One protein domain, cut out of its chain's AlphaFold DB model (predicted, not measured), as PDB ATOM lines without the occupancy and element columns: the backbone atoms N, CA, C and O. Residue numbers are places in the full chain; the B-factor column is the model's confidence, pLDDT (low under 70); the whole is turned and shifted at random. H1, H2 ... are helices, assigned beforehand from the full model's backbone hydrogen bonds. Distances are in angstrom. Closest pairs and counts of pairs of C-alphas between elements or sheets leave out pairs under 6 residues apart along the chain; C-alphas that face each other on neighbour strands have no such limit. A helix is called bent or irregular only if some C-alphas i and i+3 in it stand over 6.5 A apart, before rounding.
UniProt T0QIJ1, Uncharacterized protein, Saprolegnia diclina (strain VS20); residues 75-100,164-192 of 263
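What this domain is: This is residues 75 to 100 and 164 to 192 of the 263 residues of an uncharacterized protein of Saprolegnia diclina (strain VS20) (UniProt T0QIJ1). The long helix H2 and the somewhat shorter helix H1 lie side by side, their lines only 8 degrees from each other, running opposite ways and offset along their length, as a slim two-helix rod. They meet through residues 165 to 172 of H2 and 87 to 98 of H1, and residues 184 to 192 stick out beyond the paired part. The printed part has 55 residues, with two named helices in the order H1, H2 and no named strand; the class is all helix. The whole is loose, with a radius of gyration of the C-alphas of 14.3 A, and spans 51 by 22 by 7 A.

Where its parts are: H2, residues 164 to 191, is 41.0 A long from C-alpha 164 at (41.290, 8.283, -6.936) to C-alpha 191 at (50.725, 39.460, 17.921). H1, residues 75 to 98, is 34.6 A long and begins with C-alpha 75 at (34.026, 33.225, 15.698). Neither helix is bent.

How they stand to each other: H2 touches H1 with residues 165 to 172 alone, and H1 touches H2 with residues 87 to 98 alone. Their closest C-alphas are those of Met 94 and Leu 165, 7.5 A apart. The two helices run opposite ways at a shallow tilt of 8 degrees, with their centres 13.6 A apart. In H1 and H2 every O i to N i+4 pair is within hydrogen-bond range.

The domain as a whole: The C-alphas of Pro 100 and Asn 192, the two farthest apart, are 51.3 A from each other. Residues 184 to 192, of which 184 to 191 belong to H2, stand free; the body without them spans 37 by 18 by 5 A. Residues 101 to 163 are not printed, and C-alphas 100 and 164 are 15.9 A apart across this cut, which the link from H1 to H2 crosses. The mean pLDDT of the printed part is 73.2, and the model's confidence is under 70 at residues 95 to 100 and 185 to 192.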
ATOM      1  N   GLN A  75      34.955  33.570  16.775       82.06
ATOM      2  CA  GLN A  75      34.026  33.225  15.698       82.06
ATOM      3  C   GLN A  75      34.757  32.636  14.480       82.06
ATOM      4  O   GLN A  75      34.258  31.701  13.862       82.06
ATOM      5  N   ALA A  76      35.960  33.127  14.163       77.88
ATOM      6  CA  ALA A  76      36.829  32.526  13.152       77.88
ATOM      7  C   ALA A  76      37.357  31.144  13.587       77.88
ATOM      8  O   ALA A  76      37.425  30.234  12.766       77.88
ATOM      9  N   GLN A  77      37.678  30.964  14.876       74.44
ATOM     10  CA  GLN A  77      38.069  29.666  15.434       74.44
ATOM     11  C   GLN A  77      36.940  28.628  15.325       74.44
ATOM     12  O   GLN A  77      37.216  27.490  14.960       74.44
ATOM     13  N   LEU A  78      35.690  29.016  15.610       80.75
ATOM     14  CA  LEU A  78      34.522  28.144  15.444       80.75
ATOM     15  C   LEU A  78      34.329  27.760  13.972       80.75
ATOM     16  O   LEU A  78      34.355  26.580  13.664       80.75
ATOM     17  N   LYS A  79      34.339  28.726  13.044       77.81
ATOM     18  CA  LYS A  79      34.247  28.435  11.598       77.81
ATOM     19  C   LYS A  79      35.341  27.494  11.072       77.81
ATOM     20  O   LYS A  79      35.103  26.758  10.121       77.81
ATOM     21  N   MET A  80      36.539  27.505  11.667       70.94
ATOM     22  CA  MET A  80      37.570  26.506  11.356       70.94
ATOM     23  C   MET A  80      37.266  25.116  11.928       70.94
ATOM     24  O   MET A  80      37.684  24.135  11.325       70.94
ATOM     25  N   HIS A  81      36.583  25.022  13.071       78.69
ATOM     26  CA  HIS A  81      36.111  23.754  13.629       78.69
ATOM     27  C   HIS A  81      35.025  23.154  12.734       78.69
ATOM     28  O   HIS A  81      35.196  22.040  12.251       78.69
ATOM     29  N   ASP A  82      33.996  23.948  12.422       78.12
ATOM     30  CA  ASP A  82      32.863  23.562  11.577       78.12
ATOM     31  C   ASP A  82      33.354  23.004  10.219       78.12
ATOM     32  O   ASP A  82      32.925  21.943   9.772       78.12
ATOM     33  N   HIS A  83      34.333  23.672   9.593       75.56
ATOM     34  CA  HIS A  83      34.934  23.233   8.325       75.56
ATOM     35  C   HIS A  83      35.848  21.995   8.458       75.56
ATOM     36  O   HIS A  83      35.997  21.222   7.514       75.56
ATOM     37  N   VAL A  84      36.465  21.760   9.622       80.19
ATOM     38  CA  VAL A  84      37.200  20.507   9.881       80.19
ATOM     39  C   VAL A  84      36.226  19.341  10.075       80.19
ATOM     40  O   VAL A  84      36.493  18.253   9.572       80.19
ATOM     41  N   GLU A  85      35.084  19.555  10.730       74.25
ATOM     42  CA  GLU A  85      34.017  18.551  10.854       74.25
ATOM     43  C   GLU A  85      33.359  18.247   9.498       74.25
ATOM     44  O   GLU A  85      33.130  17.078   9.180       74.25
ATOM     45  N   GLU A  86      33.157  19.257   8.647       78.06
ATOM     46  CA  GLU A  86      32.751  19.100   7.242       78.06
ATOM     47  C   GLU A  86      33.760  18.247   6.449       78.06
ATOM     48  O   GLU A  86      33.375  17.287   5.783       78.06
ATOM     49  N   LEU A  87      35.064  18.526   6.554       75.00
ATOM     50  CA  LEU A  87      36.099  17.738   5.871       75.00
ATOM     51  C   LEU A  87      36.187  16.295   6.392       75.00
ATOM     52  O   LEU A  87      36.410  15.373   5.605       75.00
ATOM     53  N   LEU A  88      36.001  16.075   7.698       73.94
ATOM     54  CA  LEU A  88      35.999  14.737   8.299       73.94
ATOM     55  C   LEU A  88      34.748  13.932   7.920       73.94
ATOM     56  O   LEU A  88      34.872  12.752   7.597       73.94
ATOM     57  N   THR A  89      33.565  14.550   7.892       78.00
ATOM     58  CA  THR A  89      32.321  13.884   7.463       78.00
ATOM     59  C   THR A  89      32.301  13.631   5.956       78.00
ATOM     60  O   THR A  89      31.954  12.528   5.536       78.00
ATOM     61  N   ALA A  90      32.779  14.572   5.133       76.94
ATOM     62  CA  ALA A  90      32.977  14.355   3.699       76.94
ATOM     63  C   ALA A  90      33.983  13.225   3.422       76.94
ATOM     64  O   ALA A  90      33.773  12.414   2.519       76.94
ATOM     65  N   ARG A  91      35.057  13.123   4.220       75.00
ATOM     66  CA  ARG A  91      35.997  11.999   4.146       75.00
ATOM     67  C   ARG A  91      35.342  10.675   4.540       75.00
ATOM     68  O   ARG A  91      35.487   9.715   3.791       75.00
ATOM     69  N   ALA A  92      34.605  10.624   5.649       73.69
ATOM     70  CA  ALA A  92      33.892   9.418   6.078       73.69
ATOM     71  C   ALA A  92      32.871   8.953   5.021       73.69
ATOM     72  O   ALA A  92      32.798   7.764   4.722       73.69
ATOM     73  N   ALA A  93      32.155   9.884   4.382       76.12
ATOM     74  CA  ALA A  93      31.244   9.583   3.280       76.12
ATOM     75  C   ALA A  93      31.970   9.018   2.042       76.12
ATOM     76  O   ALA A  93      31.495   8.055   1.445       76.12
ATOM     77  N   MET A  94      33.136   9.564   1.669       71.25
ATOM     78  CA  MET A  94      33.953   9.004   0.582       71.25
ATOM     79  C   MET A  94      34.535   7.624   0.933       71.25
ATOM     80  O   MET A  94      34.563   6.739   0.083       71.25
ATOM     81  N   GLU A  95      34.980   7.414   2.174       68.69
ATOM     82  CA  GLU A  95      35.489   6.114   2.631       68.69
ATOM     83  C   GLU A  95      34.367   5.059   2.672       68.69
ATOM     84  O   GLU A  95      34.576   3.947   2.192       68.69
ATOM     85  N   ALA A  96      33.152   5.416   3.103       67.44
ATOM     86  CA  ALA A  96      31.976   4.543   3.026       67.44
ATOM     87  C   ALA A  96      31.559   4.219   1.574       67.44
ATOM     88  O   ALA A  96      31.145   3.098   1.286       67.44
ATOM     89  N   GLN A  97      31.716   5.161   0.635       67.62
ATOM     90  CA  GLN A  97      31.481   4.913  -0.796       67.62
ATOM     91  C   GLN A  97      32.531   3.975  -1.419       67.62
ATOM     92  O   GLN A  97      32.175   3.141  -2.251       67.62
ATOM     93  N   SER A  98      33.804   4.068  -1.015       63.88
ATOM     94  CA  SER A  98      34.861   3.140  -1.458       63.88
ATOM     95  C   SER A  98      34.830   1.776  -0.752       63.88
ATOM     96  O   SER A  98      35.369   0.815  -1.301       63.88
ATOM     97  N   TYR A  99      34.168   1.652   0.405       56.88
ATOM     98  CA  TYR A  99      33.959   0.381   1.114       56.88
ATOM     99  C   TYR A  99      32.461   0.095   1.374       56.88
ATOM    100  O   TYR A  99      32.020   0.153   2.525       56.88
ATOM    101  N   PRO A 100      31.671  -0.285   0.342       54.44
ATOM    102  CA  PRO A 100      30.221  -0.495   0.467       54.44
ATOM    103  C   PRO A 100      29.773  -1.599   1.441       54.44
ATOM    104  O   PRO A 100      28.578  -1.704   1.710       54.44
ATOM    105  N   LYS A 164      42.165   7.107  -6.866       79.56
ATOM    106  CA  LYS A 164      41.290   8.283  -6.936       79.56
ATOM    107  C   LYS A 164      41.043   8.876  -5.543       79.56
ATOM    108  O   LYS A 164      41.266  10.072  -5.372       79.56
ATOM    109  N   LEU A 165      40.675   8.051  -4.558       75.00
ATOM    110  CA  LEU A 165      40.475   8.442  -3.155       75.00
ATOM    111  C   LEU A 165      41.782   8.950  -2.523       75.00
ATOM    112  O   LEU A 165      41.817  10.021  -1.919       75.00
ATOM    113  N   LYS A 166      42.899   8.241  -2.742       80.75
ATOM    114  CA  LYS A 166      44.240   8.686  -2.320       80.75
ATOM    115  C   LYS A 166      44.560  10.087  -2.869       80.75
ATOM    116  O   LYS A 166      45.057  10.941  -2.134       80.75
ATOM    117  N   LYS A 167      44.225  10.361  -4.138       85.94
ATOM    118  CA  LYS A 167      44.440  11.667  -4.793       85.94
ATOM    119  C   LYS A 167      43.460  12.758  -4.330       85.94
ATOM    120  O   LYS A 167      43.882  13.911  -4.247       85.94
ATOM    121  N   THR A 168      42.199  12.453  -4.003       80.75
ATOM    122  CA  THR A 168      41.263  13.454  -3.447       80.75
ATOM    123  C   THR A 168      41.627  13.829  -2.012       80.75
ATOM    124  O   THR A 168      41.747  15.020  -1.726       80.75
ATOM    125  N   ILE A 169      41.924  12.847  -1.154       78.88
ATOM    126  CA  ILE A 169      42.391  13.075   0.223       78.88
ATOM    127  C   ILE A 169      43.700  13.881   0.223       78.88
ATOM    128  O   ILE A 169      43.828  14.849   0.972       78.88
ATOM    129  N   ALA A 170      44.656  13.569  -0.663       83.38
ATOM    130  CA  ALA A 170      45.892  14.350  -0.789       83.38
ATOM    131  C   ALA A 170      45.635  15.827  -1.158       83.38
ATOM    132  O   ALA A 170      46.251  16.719  -0.571       83.38
ATOM    133  N   ARG A 171      44.697  16.102  -2.079       83.44
ATOM    134  CA  ARG A 171      44.299  17.473  -2.452       83.44
ATOM    135  C   ARG A 171      43.600  18.209  -1.305       83.44
ATOM    136  O   ARG A 171      43.919  19.370  -1.058       83.44
ATOM    137  N   GLN A 172      42.696  17.545  -0.582       79.88
ATOM    138  CA  GLN A 172      42.029  18.118   0.595       79.88
ATOM    139  C   GLN A 172      43.037  18.455   1.704       79.88
ATOM    140  O   GLN A 172      43.020  19.568   2.227       79.88
ATOM    141  N   ASN A 173      43.979  17.552   1.993       79.12
ATOM    142  CA  ASN A 173      45.047  17.789   2.968       79.12
ATOM    143  C   ASN A 173      45.928  18.992   2.578       79.12
ATOM    144  O   ASN A 173      46.242  19.826   3.425       79.12
ATOM    145  N   GLN A 174      46.292  19.125   1.296       84.12
ATOM    146  CA  GLN A 174      47.044  20.285   0.798       84.12
ATOM    147  C   GLN A 174      46.256  21.597   0.949       84.12
ATOM    148  O   GLN A 174      46.817  22.593   1.405       84.12
ATOM    149  N   ALA A 175      44.957  21.601   0.631       77.62
ATOM    150  CA  ALA A 175      44.097  22.771   0.814       77.62
ATOM    151  C   ALA A 175      43.978  23.174   2.297       77.62
ATOM    152  O   ALA A 175      44.202  24.338   2.638       77.62
ATOM    153  N   ALA A 176      43.721  22.214   3.190       74.38
ATOM    154  CA  ALA A 176      43.617  22.448   4.630       74.38
ATOM    155  C   ALA A 176      44.920  23.015   5.228       74.38
ATOM    156  O   ALA A 176      44.881  23.973   6.006       74.38
ATOM    157  N   LEU A 177      46.083  22.494   4.818       78.81
ATOM    158  CA  LEU A 177      47.395  23.007   5.233       78.81
ATOM    159  C   LEU A 177      47.640  24.451   4.766       78.81
ATOM    160  O   LEU A 177      48.195  25.253   5.521       78.81
ATOM    161  N   LEU A 178      47.206  24.815   3.554       80.31
ATOM    162  CA  LEU A 178      47.312  26.190   3.053       80.31
ATOM    163  C   LEU A 178      46.417  27.155   3.846       80.31
ATOM    164  O   LEU A 178      46.889  28.224   4.242       80.31
ATOM    165  N   VAL A 179      45.173  26.769   4.149       75.56
ATOM    166  CA  VAL A 179      44.264  27.556   5.006       75.56
ATOM    167  C   VAL A 179      44.852  27.722   6.413       75.56
ATOM    168  O   VAL A 179      44.933  28.841   6.924       75.56
ATOM    169  N   GLN A 180      45.362  26.645   7.017       76.00
ATOM    170  CA  GLN A 180      46.028  26.701   8.322       76.00
ATOM    171  C   GLN A 180      47.254  27.631   8.297       76.00
ATOM    172  O   GLN A 180      47.446  28.434   9.214       76.00
ATOM    173  N   GLN A 181      48.068  27.586   7.236       79.12
ATOM    174  CA  GLN A 181      49.223  28.472   7.087       79.12
ATOM    175  C   GLN A 181      48.805  29.945   6.939       79.12
ATOM    176  O   GLN A 181      49.461  30.820   7.509       79.12
ATOM    177  N   GLN A 182      47.719  30.240   6.218       77.31
ATOM    178  CA  GLN A 182      47.172  31.597   6.110       77.31
ATOM    179  C   GLN A 182      46.700  32.125   7.473       77.31
ATOM    180  O   GLN A 182      47.085  33.230   7.856       77.31
ATOM    181  N   VAL A 183      45.964  31.322   8.247       71.25
ATOM    182  CA  VAL A 183      45.482  31.697   9.590       71.25
ATOM    183  C   VAL A 183      46.634  31.892  10.584       71.25
ATOM    184  O   VAL A 183      46.628  32.835  11.375       71.25
ATOM    185  N   LEU A 184      47.692  31.078  10.508       72.19
ATOM    186  CA  LEU A 184      48.904  31.289  11.309       72.19
ATOM    187  C   LEU A 184      49.675  32.557  10.895       72.19
ATOM    188  O   LEU A 184      50.290  33.203  11.748       72.19
ATOM    189  N   ARG A 185      49.640  32.950   9.613       69.31
ATOM    190  CA  ARG A 185      50.240  34.206   9.126       69.31
ATOM    191  C   ARG A 185      49.452  35.438   9.579       69.31
ATOM    192  O   ARG A 185      50.081  36.415   9.983       69.31
ATOM    193  N   THR A 186      48.118  35.409   9.556       66.44
ATOM    194  CA  THR A 186      47.297  36.530  10.052       66.44
ATOM    195  C   THR A 186      47.418  36.678  11.567       66.44
ATOM    196  O   THR A 186      47.750  37.766  12.032       66.44
ATOM    197  N   ALA A 187      47.311  35.585  12.332       59.78
ATOM    198  CA  ALA A 187      47.476  35.608  13.788       59.78
ATOM    199  C   ALA A 187      48.835  36.190  14.232       59.78
ATOM    200  O   ALA A 187      48.890  37.012  15.148       59.78
ATOM    201  N   ARG A 188      49.935  35.837  13.546       57.06
ATOM    202  CA  ARG A 188      51.272  36.415  13.807       57.06
ATOM    203  C   ARG A 188      51.374  37.912  13.490       57.06
ATOM    204  O   ARG A 188      52.199  38.605  14.083       57.06
ATOM    205  N   LYS A 189      50.559  38.429  12.566       55.38
ATOM    206  CA  LYS A 189      50.534  39.861  12.230       55.38
ATOM    207  C   LYS A 189      49.898  40.687  13.354       55.38
ATOM    208  O   LYS A 189      50.359  41.795  13.620       55.38
ATOM    209  N   ASP A 190      48.919  40.120  14.059       51.56
ATOM    210  CA  ASP A 190      48.270  40.758  15.208       51.56
ATOM    211  C   ASP A 190      49.091  40.664  16.506       51.56
ATOM    212  O   ASP A 190      49.081  41.615  17.297       51.56
ATOM    213  N   THR A 191      49.877  39.593  16.714       52.09
ATOM    214  CA  THR A 191      50.725  39.460  17.921       52.09
ATOM    215  C   THR A 191      51.755  40.583  18.083       52.09
ATOM    216  O   THR A 191      52.146  40.895  19.205       52.09
ATOM    217  N   ASN A 192      52.150  41.243  16.986       52.69
ATOM    218  CA  ASN A 192      53.059  42.394  17.004       52.69
ATOM    219  C   ASN A 192      52.390  43.720  17.423       52.69
ATOM    220  O   ASN A 192      53.092  44.710  17.619       52.69
TER     221      ASN A 192